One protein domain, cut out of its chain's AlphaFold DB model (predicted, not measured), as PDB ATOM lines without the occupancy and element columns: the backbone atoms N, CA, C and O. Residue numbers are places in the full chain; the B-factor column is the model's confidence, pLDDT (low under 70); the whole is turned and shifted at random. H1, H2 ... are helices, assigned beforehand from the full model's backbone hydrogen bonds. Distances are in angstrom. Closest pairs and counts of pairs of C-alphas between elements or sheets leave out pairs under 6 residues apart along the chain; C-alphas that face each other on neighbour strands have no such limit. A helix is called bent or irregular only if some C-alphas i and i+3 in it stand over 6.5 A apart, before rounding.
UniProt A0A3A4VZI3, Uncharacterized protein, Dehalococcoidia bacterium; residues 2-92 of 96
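What this domain is: This is residues 2 to 92 of the 96 residues of an uncharacterized protein of Dehalococcoidia bacterium (UniProt A0A3A4VZI3). The model is a bundle of three helices running up and down, in which H2 and H3 form a close hairpin and the longer H1 packs on that pair with its later part. The first part of H1, residues 2 to 17, sticks out from the bundle as an arm. The printed part has 91 residues with three named helices, in the order H1, H2, H3, and no named strand; the class is all helix. The whole is loose, with a radius of gyration of the C-alphas of 15.4 A, and only just elongated, spanning 51 by 30 by 17 A.

How they stand to each other: H1, residues 2 to 35, H2, residues 43 to 59, and H3, residues 70 to 92, make a bundle that is up and down, each helix running against the one before it. H1 has a kink of 26 degrees near residue 21. H1 touches H2 with residues 19 to 34 alone, and their closest C-alphas are those of Ile 27 and Ile 47, 5.7 A apart. This pair is a hairpin at a shallow tilt of 32 degrees, only just short of steep, running opposite ways. H2 and H3 form a second hairpin and touch with 53 pairs of C-alphas within 8 A, the closest being those of Gly 46 and Phe 89 at 3.9 A. They run opposite ways at a shallow tilt of 27 degrees. H1 touches H3 with residues 22 to 30 alone; the closest C-alphas are those of Val 26 and Pro 82, 6.2 A apart. These two run the same way at a shallow tilt of 24 degrees. The helix packing is mostly aligned. Every O i to N i+4 pair of H2 is within hydrogen-bond range, as are 29 of 30 in H1 and 17 of 19 in H3.

Where its parts are: H1 begins at C-alpha 2, (3.007, 2.370, -13.999), and measures 47.5 A from first to last C-alpha. H2 begins at C-alpha 43, (-28.294, -3.439, -46.303), and measures 23.9 A. H3 measures 34.3 A and ends at C-alpha 92, (-34.148, -10.297, -49.686). H3 is irregular: C-alphas 89 and 92 are 7.1 A apart.

The domain as a whole: The two C-alphas farthest apart are those of Lys 2 and Lys 92, at 53.1 A. Residues 2 to 17 stand free; the body without them spans 41 by 21 by 14 A. The printed part has no cut, and both links are short. The mean pLDDT of the printed part is 90.8; residues 2 to 6 and residue 92 are under 70.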
ATOM      1  N   LYS A   2       3.807   1.592 -13.028       54.97
ATOM      2  CA  LYS A   2       3.007   2.370 -13.999       54.97
ATOM      3  C   LYS A   2       3.018   1.770 -15.417       54.97
ATOM      4  O   LYS A   2       1.973   1.736 -16.054       54.97
ATOM      5  N   ASP A   3       4.141   1.196 -15.848       60.56
ATOM      6  CA  ASP A   3       4.295   0.662 -17.215       60.56
ATOM      7  C   ASP A   3       3.532  -0.653 -17.459       60.56
ATOM      8  O   ASP A   3       3.096  -0.927 -18.571       60.56
ATOM      9  N   GLN A   4       3.307  -1.459 -16.414       58.41
ATOM     10  CA  GLN A   4       2.556  -2.720 -16.522       58.41
ATOM     11  C   GLN A   4       1.042  -2.495 -16.630       58.41
ATOM     12  O   GLN A   4       0.365  -3.208 -17.366       58.41
ATOM     13  N   ILE A   5       0.513  -1.492 -15.920       59.66
ATOM     14  CA  ILE A   5      -0.909  -1.123 -15.991       59.66
ATOM     15  C   ILE A   5      -1.209  -0.455 -17.341       59.66
ATOM     16  O   ILE A   5      -2.240  -0.749 -17.943       59.66
ATOM     17  N   ALA A   6      -0.285   0.374 -17.844       65.00
ATOM     18  CA  ALA A   6      -0.369   0.940 -19.190       65.00
ATOM     19  C   ALA A   6      -0.369  -0.161 -20.268       65.00
ATOM     20  O   ALA A   6      -1.277  -0.205 -21.091       65.00
ATOM     21  N   GLY A   7       0.560  -1.122 -20.191       76.50
ATOM     22  CA  GLY A   7       0.649  -2.211 -21.172       76.50
ATOM     23  C   GLY A   7      -0.586  -3.121 -21.231       76.50
ATOM     24  O   GLY A   7      -0.984  -3.545 -22.316       76.50
ATOM     25  N   PHE A   8      -1.235  -3.404 -20.094       82.06
ATOM     26  CA  PHE A   8      -2.475  -4.194 -20.085       82.06
ATOM     27  C   PHE A   8      -3.669  -3.413 -20.655       82.06
ATOM     28  O   PHE A   8      -4.474  -3.975 -21.397       82.06
ATOM     29  N   GLY A   9      -3.765  -2.117 -20.339       85.62
ATOM     30  CA  GLY A   9      -4.790  -1.232 -20.894       85.62
ATOM     31  C   GLY A   9      -4.685  -1.104 -22.414       85.62
ATOM     32  O   GLY A   9      -5.700  -1.211 -23.103       85.62
ATOM     33  N   ASP A  10      -3.468  -0.967 -22.939       88.38
ATOM     34  CA  ASP A  10      -3.214  -0.876 -24.379       88.38
ATOM     35  C   ASP A  10      -3.600  -2.167 -25.109       88.38
ATOM     36  O   ASP A  10      -4.260  -2.123 -26.151       88.38
ATOM     37  N   LEU A  11      -3.263  -3.330 -24.540       86.56
ATOM     38  CA  LEU A  11      -3.651  -4.625 -25.101       86.56
ATOM     39  C   LEU A  11      -5.173  -4.802 -25.105       86.56
ATOM     40  O   LEU A  11      -5.751  -5.186 -26.124       86.56
ATOM     41  N   ALA A  12      -5.835  -4.498 -23.986       87.31
ATOM     42  CA  ALA A  12      -7.288  -4.575 -23.888       87.31
ATOM     43  C   ALA A  12      -7.964  -3.628 -24.894       87.31
ATOM     44  O   ALA A  12      -8.893  -4.032 -25.595       87.31
ATOM     45  N   GLY A  13      -7.459  -2.399 -25.021       91.06
ATOM     46  CA  GLY A  13      -7.929  -1.424 -26.000       91.06
ATOM     47  C   GLY A  13      -7.767  -1.912 -27.439       91.06
ATOM     48  O   GLY A  13      -8.708  -1.810 -28.224       91.06
ATOM     49  N   ALA A  14      -6.620  -2.503 -27.778       90.25
ATOM     50  CA  ALA A  14      -6.372  -3.066 -29.103       90.25
ATOM     51  C   ALA A  14      -7.323  -4.229 -29.429       90.25
ATOM     52  O   ALA A  14      -7.883  -4.279 -30.524       90.25
ATOM     53  N   ILE A  15      -7.559  -5.133 -28.472       89.75
ATOM     54  CA  ILE A  15      -8.483  -6.263 -28.644       89.75
ATOM     55  C   ILE A  15      -9.915  -5.758 -28.829       89.75
ATOM     56  O   ILE A  15     -10.581  -6.154 -29.784       89.75
ATOM     57  N   ILE A  16     -10.386  -4.852 -27.968       91.44
ATOM     58  CA  ILE A  16     -11.730  -4.265 -28.089       91.44
ATOM     59  C   ILE A  16     -11.867  -3.536 -29.429       91.44
ATOM     60  O   ILE A  16     -12.857  -3.719 -30.137       91.44
ATOM     61  N   GLY A  17     -10.855  -2.756 -29.811       93.06
ATOM     62  CA  GLY A  17     -10.806  -2.057 -31.090       93.06
ATOM     63  C   GLY A  17     -10.891  -3.009 -32.281       93.06
ATOM     64  O   GLY A  17     -11.622  -2.727 -33.225       93.06
ATOM     65  N   MET A  18     -10.220  -4.159 -32.228       92.06
ATOM     66  CA  MET A  18     -10.305  -5.187 -33.267       92.06
ATOM     67  C   MET A  18     -11.694  -5.839 -33.311       92.06
ATOM     68  O   MET A  18     -12.305  -5.917 -34.379       92.06
ATOM     69  N   VAL A  19     -12.209  -6.270 -32.158       91.44
ATOM     70  CA  VAL A  19     -13.493  -6.978 -32.039       91.44
ATOM     71  C   VAL A  19     -14.667  -6.092 -32.457       91.44
ATOM     72  O   VAL A  19     -15.611  -6.575 -33.071       91.44
ATOM     73  N   VAL A  20     -14.615  -4.790 -32.176       94.31
ATOM     74  CA  VAL A  20     -15.667  -3.841 -32.576       94.31
ATOM     75  C   VAL A  20     -15.412  -3.279 -33.976       94.31
ATOM     76  O   VAL A  20     -16.329  -3.173 -34.790       94.31
ATOM     77  N   GLY A  21     -14.164  -2.931 -34.281       96.00
ATOM     78  CA  GLY A  21     -13.780  -2.295 -35.535       96.00
ATOM     79  C   GLY A  21     -13.969  -3.200 -36.747       96.00
ATOM     80  O   GLY A  21     -14.380  -2.721 -37.802       96.00
ATOM     81  N   TYR A  22     -13.737  -4.507 -36.610       95.06
ATOM     82  CA  TYR A  22     -13.872  -5.427 -37.736       95.06
ATOM     83  C   TYR A  22     -15.326  -5.568 -38.238       95.06
ATOM     84  O   TYR A  22     -15.554  -5.324 -39.426       95.06
ATOM     85  N   PRO A  23     -16.340  -5.849 -37.391       95.38
ATOM     86  CA  PRO A  23     -17.741  -5.812 -37.811       95.38
ATOM     87  C   PRO A  23     -18.155  -4.476 -38.428       95.38
ATOM     88  O   PRO A  23     -18.875  -4.467 -39.426       95.38
ATOM     89  N   LEU A  24     -17.672  -3.349 -37.890       97.06
ATOM     90  CA  LEU A  24     -17.926  -2.029 -38.475       97.06
ATOM     91  C   LEU A  24     -17.329  -1.906 -39.883       97.06
ATOM     92  O   LEU A  24     -18.016  -1.446 -40.795       97.06
ATOM     93  N   GLY A  25     -16.095  -2.368 -40.090       97.00
ATOM     94  CA  GLY A  25     -15.463  -2.420 -41.409       97.00
ATOM     95  C   GLY A  25     -16.249  -3.277 -42.405       97.00
ATOM     96  O   GLY A  25     -16.475  -2.856 -43.540       97.00
ATOM     97  N   VAL A  26     -16.750  -4.437 -41.972       96.81
ATOM     98  CA  VAL A  26     -17.609  -5.306 -42.795       96.81
ATOM     99  C   VAL A  26     -18.924  -4.606 -43.152       96.81
ATOM    100  O   VAL A  26     -19.328  -4.624 -44.315       96.81
ATOM    101  N   ILE A  27     -19.570  -3.935 -42.195       96.88
ATOM    102  CA  ILE A  27     -20.794  -3.154 -42.428       96.88
ATOM    103  C   ILE A  27     -20.551  -2.053 -43.465       96.88
ATOM    104  O   ILE A  27     -21.342  -1.902 -44.400       96.88
ATOM    105  N   VAL A  28     -19.447  -1.311 -43.341       97.25
ATOM    106  CA  VAL A  28     -19.048  -0.302 -44.332       97.25
ATOM    107  C   VAL A  28     -18.857  -0.947 -45.706       97.25
ATOM    108  O   VAL A  28     -19.366  -0.419 -46.694       97.25
ATOM    109  N   GLY A  29     -18.217  -2.117 -45.774       95.56
ATOM    110  CA  GLY A  29     -18.074  -2.897 -47.005       95.56
ATOM    111  C   GLY A  29     -19.417  -3.262 -47.648       95.56
ATOM    112  O   GLY A  29     -19.595  -3.060 -48.847       95.56
ATOM    113  N   ILE A  30     -20.399  -3.715 -46.861       94.69
ATOM    114  CA  ILE A  30     -21.760  -4.023 -47.341       94.69
ATOM    115  C   ILE A  30     -22.446  -2.766 -47.893       94.69
ATOM    116  O   ILE A  30     -23.041  -2.799 -48.973       94.69
ATOM    117  N   VAL A  31     -22.356  -1.645 -47.174       94.81
ATOM    118  CA  VAL A  31     -22.931  -0.366 -47.616       94.81
ATOM    119  C   VAL A  31     -22.278   0.095 -48.918       94.81
ATOM    120  O   VAL A  31     -22.982   0.539 -49.824       94.81
ATOM    121  N   LEU A  32     -20.956  -0.042 -49.039       95.56
ATOM    122  CA  LEU A  32     -20.202   0.327 -50.233       95.56
ATOM    123  C   LEU A  32     -20.570  -0.561 -51.431       95.56
ATOM    124  O   LEU A  32     -20.838  -0.043 -52.513       95.56
ATOM    125  N   MET A  33     -20.688  -1.874 -51.232       92.38
ATOM    126  CA  MET A  33     -21.149  -2.815 -52.261       92.38
ATOM    127  C   MET A  33     -22.546  -2.458 -52.784       92.38
ATOM    128  O   MET A  33     -22.791  -2.491 -53.988       92.38
ATOM    129  N   ASN A  34     -23.462  -2.061 -51.898       92.81
ATOM    130  CA  ASN A  34     -24.813  -1.694 -52.307       92.81
ATOM    131  C   ASN A  34     -24.893  -0.308 -52.965       92.81
ATOM    132  O   ASN A  34     -25.578  -0.159 -53.971       92.81
ATOM    133  N   LYS A  35     -24.209   0.702 -52.410       91.94
ATOM    134  CA  LYS A  35     -24.331   2.099 -52.862       91.94
ATOM    135  C   LYS A  35     -23.401   2.470 -54.012       91.94
ATOM    136  O   LYS A  35     -23.795   3.257 -54.860       91.94
ATOM    137  N   VAL A  36     -22.174   1.957 -54.022       94.94
ATOM    138  CA  VAL A  36     -21.157   2.331 -55.019       94.94
ATOM    139  C   VAL A  36     -21.185   1.357 -56.187       94.94
ATOM    140  O   VAL A  36     -21.246   1.764 -57.345       94.94
ATOM    141  N   LEU A  37     -21.206   0.058 -55.888       91.56
ATOM    142  CA  LEU A  37     -21.212  -0.993 -56.908       91.56
ATOM    143  C   LEU A  37     -22.628  -1.386 -57.350       91.56
ATOM    144  O   LEU A  37     -22.776  -2.257 -58.202       91.56
ATOM    145  N   HIS A  38     -23.658  -0.734 -56.796       88.88
ATOM    146  CA  HIS A  38     -25.069  -0.958 -57.124       88.88
ATOM    147  C   HIS A  38     -25.489  -2.430 -57.015       88.88
ATOM    148  O   HIS A  38     -26.419  -2.875 -57.691       88.88
ATOM    149  N   TYR A  39     -24.809  -3.203 -56.162       89.38
ATOM    150  CA  TYR A  39     -25.099  -4.619 -56.034       89.38
ATOM    151  C   TYR A  39     -26.433  -4.799 -55.289       89.38
ATOM    152  O   TYR A  39     -26.589  -4.305 -54.163       89.38
ATOM    153  N   PRO A  40     -27.416  -5.496 -55.887       85.38
ATOM    154  CA  PRO A  40     -28.746  -5.614 -55.315       85.38
ATOM    155  C   PRO A  40     -28.723  -6.506 -54.068       85.38
ATOM    156  O   PRO A  40     -28.354  -7.677 -54.124       85.38
ATOM    157  N   GLY A  41     -29.161  -5.955 -52.938       88.94
ATOM    158  CA  GLY A  41     -29.240  -6.659 -51.662       88.94
ATOM    159  C   GLY A  41     -29.881  -5.796 -50.577       88.94
ATOM    160  O   GLY A  41     -30.181  -4.619 -50.788       88.94
ATOM    161  N   SER A  42     -30.130  -6.387 -49.411       92.94
ATOM    162  CA  SER A  42     -30.705  -5.688 -48.260       92.94
ATOM    163  C   SER A  42     -29.616  -5.281 -47.279       92.94
ATOM    164  O   SER A  42     -29.137  -6.114 -46.511       92.94
ATOM    165  N   ILE A  43     -29.268  -3.990 -47.260       93.31
ATOM    166  CA  ILE A  43     -28.294  -3.439 -46.303       93.31
ATOM    167  C   ILE A  43     -28.692  -3.800 -44.866       93.31
ATOM    168  O   ILE A  43     -27.852  -4.265 -44.106       93.31
ATOM    169  N   ALA A  44     -29.972  -3.650 -44.509       93.81
ATOM    170  CA  ALA A  44     -30.452  -3.916 -43.154       93.81
ATOM    171  C   ALA A  44     -30.178  -5.365 -42.718       93.81
ATOM    172  O   ALA A  44     -29.612  -5.585 -41.653       93.81
ATOM    173  N   PHE A  45     -30.504  -6.348 -43.564       94.69
ATOM    174  CA  PHE A  45     -30.229  -7.749 -43.239       94.69
ATOM    175  C   PHE A  45     -28.734  -8.068 -43.266       94.69
ATOM    176  O   PHE A  45     -28.293  -8.904 -42.486       94.69
ATOM    177  N   GLY A  46     -27.950  -7.394 -44.113       94.94
ATOM    178  CA  GLY A  46     -26.495  -7.526 -44.102       94.94
ATOM    179  C   GLY A  46     -25.869  -7.035 -42.799       94.94
ATOM    180  O   GLY A  46     -25.074  -7.748 -42.196       94.94
ATOM    181  N   ILE A  47     -26.300  -5.872 -42.301       95.75
ATOM    182  CA  ILE A  47     -25.866  -5.339 -41.003       95.75
ATOM    183  C   ILE A  47     -26.242  -6.308 -39.882       95.75
ATOM    184  O   ILE A  47     -25.379  -6.694 -39.096       95.75
ATOM    185  N   THR A  48     -27.504  -6.746 -39.831       95.94
ATOM    186  CA  THR A  48     -27.956  -7.698 -38.809       95.94
ATOM    187  C   THR A  48     -27.166  -9.003 -38.875       95.94
ATOM    188  O   THR A  48     -26.780  -9.525 -37.837       95.94
ATOM    189  N   GLY A  49     -26.868  -9.506 -40.076       96.00
ATOM    190  CA  GLY A  49     -26.045 -10.697 -40.275       96.00
ATOM    191  C   GLY A  49     -24.624 -10.534 -39.735       96.00
ATOM    192  O   GLY A  49     -24.151 -11.398 -39.002       96.00
ATOM    193  N   SER A  50     -23.959  -9.413 -40.020       96.00
ATOM    194  CA  SER A  50     -22.608  -9.143 -39.508       96.00
ATOM    195  C   SER A  50     -22.571  -9.010 -37.989       96.00
ATOM    196  O   SER A  50     -21.688  -9.568 -37.341       96.00
ATOM    197  N   VAL A  51     -23.558  -8.322 -37.412       96.31
ATOM    198  CA  VAL A  51     -23.697  -8.184 -35.957       96.31
ATOM    199  C   VAL A  51     -23.964  -9.543 -35.306       96.31
ATOM    200  O   VAL A  51     -23.313  -9.893 -34.323       96.31
ATOM    201  N   LEU A  52     -24.861 -10.349 -35.883       96.25
ATOM    202  CA  LEU A  52     -25.124 -11.708 -35.412       96.25
ATOM    203  C   LEU A  52     -23.886 -12.597 -35.497       96.25
ATOM    204  O   LEU A  52     -23.656 -13.362 -34.571       96.25
ATOM    205  N   GLY A  53     -23.074 -12.497 -36.551       95.44
ATOM    206  CA  GLY A  53     -21.834 -13.270 -36.654       95.44
ATOM    207  C   GLY A  53     -20.850 -12.962 -35.534       95.44
ATOM    208  O   GLY A  53     -20.311 -13.885 -34.928       95.44
ATOM    209  N   ALA A  54     -20.706 -11.684 -35.179       94.94
ATOM    210  CA  ALA A  54     -19.853 -11.273 -34.070       94.94
ATOM    211  C   ALA A  54     -20.367 -11.837 -32.736       94.94
ATOM    212  O   ALA A  54     -19.616 -12.474 -31.994       94.94
ATOM    213  N   PHE A  55     -21.664 -11.661 -32.457       95.44
ATOM    214  CA  PHE A  55     -22.280 -12.161 -31.226       95.44
ATOM    215  C   PHE A  55     -22.286 -13.685 -31.137       95.44
ATOM    216  O   PHE A  55     -22.057 -14.220 -30.057       95.44
ATOM    217  N   LEU A  56     -22.515 -14.393 -32.244       94.69
ATOM    218  CA  LEU A  56     -22.495 -15.853 -32.273       94.69
ATOM    219  C   LEU A  56     -21.100 -16.393 -31.994       94.69
ATOM    220  O   LEU A  56     -20.970 -17.314 -31.196       94.69
ATOM    221  N   THR A  57     -20.055 -15.826 -32.598       93.94
ATOM    222  CA  THR A  57     -18.693 -16.299 -32.339       93.94
ATOM    223  C   THR A  57     -18.286 -16.083 -30.885       93.94
ATOM    224  O   THR A  57     -17.733 -16.996 -30.281       93.94
ATOM    225  N   ILE A  58     -18.596 -14.919 -30.306       92.00
ATOM    226  CA  ILE A  58     -18.270 -14.628 -28.903       92.00
ATOM    227  C   ILE A  58     -19.133 -15.472 -27.957       92.00
ATOM    228  O   ILE A  58     -18.613 -16.089 -27.035       92.00
ATOM    229  N   GLY A  59     -20.444 -15.547 -28.194       91.88
ATOM    230  CA  GLY A  59     -21.370 -16.294 -27.340       91.88
ATOM    231  C   GLY A  59     -21.150 -17.808 -27.378       91.88
ATOM    232  O   GLY A  59     -21.362 -18.485 -26.378       91.88
ATOM    233  N   LEU A  60     -20.683 -18.344 -28.510       92.56
ATOM    234  CA  LEU A  60     -20.316 -19.754 -28.650       92.56
ATOM    235  C   LEU A  60     -18.851 -20.033 -28.293       92.56
ATOM    236  O   LEU A  60     -18.441 -21.194 -28.331       92.56
ATOM    237  N   ALA A  61     -18.072 -19.015 -27.915       92.25
ATOM    238  CA  ALA A  61     -16.654 -19.185 -27.622       92.25
ATOM    239  C   ALA A  61     -16.408 -20.156 -26.461       92.25
ATOM    240  O   ALA A  61     -15.524 -21.005 -26.560       92.25
ATOM    241  N   GLU A  62     -17.201 -20.063 -25.391       89.94
ATOM    242  CA  GLU A  62     -17.105 -20.978 -24.248       89.94
ATOM    243  C   GLU A  62     -17.752 -22.346 -24.531       89.94
ATOM    244  O   GLU A  62     -17.059 -23.349 -24.363       89.94
ATOM    245  N   PRO A  63     -19.010 -22.447 -25.027       91.62
ATOM    246  CA  PRO A  63     -19.634 -23.745 -25.305       91.62
ATOM    247  C   PRO A  63     -18.839 -24.637 -26.265       91.62
ATOM    248  O   PRO A  63     -18.843 -25.858 -26.123       91.62
ATOM    249  N   LEU A  64     -18.172 -24.035 -27.253       90.81
ATOM    250  CA  LEU A  64     -17.383 -24.751 -28.256       90.81
ATOM    251  C   LEU A  64     -15.891 -24.829 -27.904       90.81
ATOM    252  O   LEU A  64     -15.111 -25.318 -28.718       90.81
ATOM    253  N   ASN A  65     -15.481 -24.361 -26.717       91.81
ATOM    254  CA  ASN A  65     -14.078 -24.276 -26.294       91.81
ATOM    255  C   ASN A  65     -13.169 -23.553 -27.314       91.81
ATOM    256  O   ASN A  65     -11.980 -23.853 -27.430       91.81
ATOM    257  N   LEU A  66     -13.706 -22.581 -28.064       87.56
ATOM    258  CA  LEU A  66     -12.921 -21.783 -29.017       87.56
ATOM    259  C   LEU A  66     -11.929 -20.869 -28.292       87.56
ATOM    260  O   LEU A  66     -10.880 -20.547 -28.836       87.56
ATOM    261  N   ASN A  67     -12.228 -20.485 -27.051       88.56
ATOM    262  CA  ASN A  67     -11.344 -19.684 -26.203       88.56
ATOM    263  C   ASN A  67     -10.012 -20.378 -25.844       88.56
ATOM    264  O   ASN A  67      -9.084 -19.700 -25.409       88.56
ATOM    265  N   VAL A  68      -9.892 -21.698 -26.046       91.81
ATOM    266  CA  VAL A  68      -8.654 -22.461 -25.806       91.81
ATOM    267  C   VAL A  68      -7.588 -22.153 -26.861       91.81
ATOM    268  O   VAL A  68      -6.395 -22.223 -26.572       91.81
ATOM    269  N   ASN A  69      -8.000 -21.795 -28.081       92.25
ATOM    270  CA  ASN A  69      -7.092 -21.444 -29.166       92.25
ATOM    271  C   ASN A  69      -7.485 -20.080 -29.770       92.25
ATOM    272  O   ASN A  69      -8.437 -20.011 -30.557       92.25
ATOM    273  N   PRO A  70      -6.742 -19.003 -29.447       88.81
ATOM    274  CA  PRO A  70      -7.015 -17.663 -29.959       88.81
ATOM    275  C   PRO A  70      -7.045 -17.586 -31.487       88.81
ATOM    276  O   PRO A  70      -7.892 -16.884 -32.035       88.81
ATOM    277  N   ASP A  71      -6.186 -18.334 -32.185       93.31
ATOM    278  CA  ASP A  71      -6.122 -18.322 -33.650       93.31
ATOM    279  C   ASP A  71      -7.414 -18.870 -34.262       93.31
ATOM    280  O   ASP A  71      -7.937 -18.320 -35.232       93.31
ATOM    281  N   ILE A  72      -7.972 -19.925 -33.662       93.81
ATOM    282  CA  ILE A  72      -9.255 -20.494 -34.083       93.81
ATOM    283  C   ILE A  72     -10.388 -19.523 -33.753       93.81
ATOM    284  O   ILE A  72     -11.232 -19.277 -34.612       93.81
ATOM    285  N   LEU A  73     -10.409 -18.934 -32.553       94.06
ATOM    286  CA  LEU A  73     -11.439 -17.965 -32.167       94.06
ATOM    287  C   LEU A  73     -11.483 -16.776 -33.135       94.06
ATOM    288  O   LEU A  73     -12.546 -16.446 -33.667       94.06
ATOM    289  N   PHE A  74     -10.329 -16.159 -33.399       93.38
ATOM    290  CA  PHE A  74     -10.226 -15.042 -34.332       93.38
ATOM    291  C   PHE A  74     -10.499 -15.479 -35.771       93.38
ATOM    292  O   PHE A  74     -11.211 -14.777 -36.482       93.38
ATOM    293  N   GLY A  75     -10.025 -16.650 -36.200       94.50
ATOM    294  CA  GLY A  75     -10.331 -17.198 -37.522       94.50
ATOM    295  C   GLY A  75     -11.834 -17.386 -37.740       94.50
ATOM    296  O   GLY A  75     -12.381 -16.932 -38.745       94.50
ATOM    297  N   VAL A  76     -12.531 -17.976 -36.767       95.19
ATOM    298  CA  VAL A  76     -13.991 -18.130 -36.795       95.19
ATOM    299  C   VAL A  76     -14.671 -16.766 -36.820       95.19
ATOM    300  O   VAL A  76     -15.607 -16.589 -37.590       95.19
ATOM    301  N   PHE A  77     -14.193 -15.794 -36.043       95.44
ATOM    302  CA  PHE A  77     -14.746 -14.438 -36.008       95.44
ATOM    303  C   PHE A  77     -14.599 -13.715 -37.356       95.44
ATOM    304  O   PHE A  77     -15.564 -13.165 -37.890       95.44
ATOM    305  N   PHE A  78     -13.404 -13.765 -37.947       95.81
ATOM    306  CA  PHE A  78     -13.109 -13.155 -39.242       95.81
ATOM    307  C   PHE A  78     -13.857 -13.819 -40.399       95.81
ATOM    308  O   PHE A  78     -14.070 -13.186 -41.428       95.81
ATOM    309  N   VAL A  79     -14.291 -15.072 -40.254       96.31
ATOM    310  CA  VAL A  79     -15.102 -15.754 -41.270       96.31
ATOM    311  C   VAL A  79     -16.597 -15.555 -41.022       96.31
ATOM    312  O   VAL A  79     -17.338 -15.249 -41.956       96.31
ATOM    313  N   SER A  80     -17.066 -15.698 -39.783       96.44
ATOM    314  CA  SER A  80     -18.493 -15.703 -39.443       96.44
ATOM    315  C   SER A  80     -19.159 -14.356 -39.719       96.44
ATOM    316  O   SER A  80     -20.245 -14.317 -40.296       96.44
ATOM    317  N   VAL A  81     -18.500 -13.255 -39.356       97.00
ATOM    318  CA  VAL A  81     -19.014 -11.886 -39.484       97.00
ATOM    319  C   VAL A  81     -19.287 -11.509 -40.948       97.00
ATOM    320  O   VAL A  81     -20.420 -11.114 -41.253       97.00
ATOM    321  N   PRO A  82     -18.331 -11.629 -41.896       96.75
ATOM    322  CA  PRO A  82     -18.623 -11.365 -43.299       96.75
ATOM    323  C   PRO A  82     -19.541 -12.423 -43.905       96.75
ATOM    324  O   PRO A  82     -20.397 -12.061 -44.706       96.75
ATOM    325  N   LEU A  83     -19.432 -13.700 -43.524       96.56
ATOM    326  CA  LEU A  83     -20.281 -14.754 -44.082       96.56
ATOM    327  C   LEU A  83     -21.758 -14.520 -43.754       96.56
ATOM    328  O   LEU A  83     -22.593 -14.478 -44.656       96.56
ATOM    329  N   LEU A  84     -22.087 -14.310 -42.479       96.50
ATOM    330  CA  LEU A  84     -23.457 -14.036 -42.047       96.50
ATOM    331  C   LEU A  84     -23.946 -12.682 -42.561       96.50
ATOM    332  O   LEU A  84     -25.108 -12.572 -42.953       96.50
ATOM    333  N   GLY A  85     -23.066 -11.681 -42.645       96.00
ATOM    334  CA  GLY A  85     -23.370 -10.411 -43.302       96.00
ATOM    335  C   GLY A  85     -23.741 -10.579 -44.774       96.00
ATOM    336  O   GLY A  85     -24.759 -10.063 -45.229       96.00
ATOM    337  N   MET A  86     -22.971 -11.364 -45.527       94.38
ATOM    338  CA  MET A  86     -23.257 -11.665 -46.931       94.38
ATOM    339  C   MET A  86     -24.548 -12.466 -47.096       94.38
ATOM    340  O   MET A  86     -25.346 -12.141 -47.978       94.38
ATOM    341  N   ILE A  87     -24.779 -13.479 -46.253       94.81
ATOM    342  CA  ILE A  87     -26.027 -14.254 -46.245       94.81
ATOM    343  C   ILE A  87     -27.204 -13.306 -46.015       94.81
ATOM    344  O   ILE A  87     -28.108 -13.243 -46.847       94.81
ATOM    345  N   GLY A  88     -27.153 -12.504 -44.948       93.88
ATOM    346  CA  GLY A  88     -28.172 -11.511 -44.622       93.88
ATOM    347  C   GLY A  88     -28.445 -10.561 -45.785       93.88
ATOM    348  O   GLY A  88     -29.591 -10.389 -46.204       93.88
ATOM    349  N   PHE A  89     -27.389 -10.017 -46.384       94.38
ATOM    350  CA  PHE A  89     -27.488  -9.114 -47.526       94.38
ATOM    351  C   PHE A  89     -28.240  -9.737 -48.719       94.38
ATOM    352  O   PHE A  89     -29.003  -9.037 -49.392       94.38
ATOM    353  N   HIS A  90     -28.115 -11.051 -48.935       91.62
ATOM    354  CA  HIS A  90     -28.763 -11.777 -50.033       91.62
ATOM    355  C   HIS A  90     -30.168 -12.331 -49.718       91.62
ATOM    356  O   HIS A  90     -30.902 -12.642 -50.659       91.62
ATOM    357  N   ILE A  91     -30.599 -12.417 -48.450       87.44
ATOM    358  CA  ILE A  91     -31.903 -13.009 -48.063       87.44
ATOM    359  C   ILE A  91     -33.098 -12.337 -48.767       87.44
ATOM    360  O   ILE A  91     -34.073 -13.002 -49.115       87.44
ATOM    361  N   LYS A  92     -33.032 -11.031 -49.056       66.38
ATOM    362  CA  LYS A  92     -34.148 -10.297 -49.686       66.38
ATOM    363  C   LYS A  92     -34.233 -10.452 -51.214       66.38
ATOM    364  O   LYS A  92     -35.106  -9.852 -51.834       66.38
TER     365      LYS A  92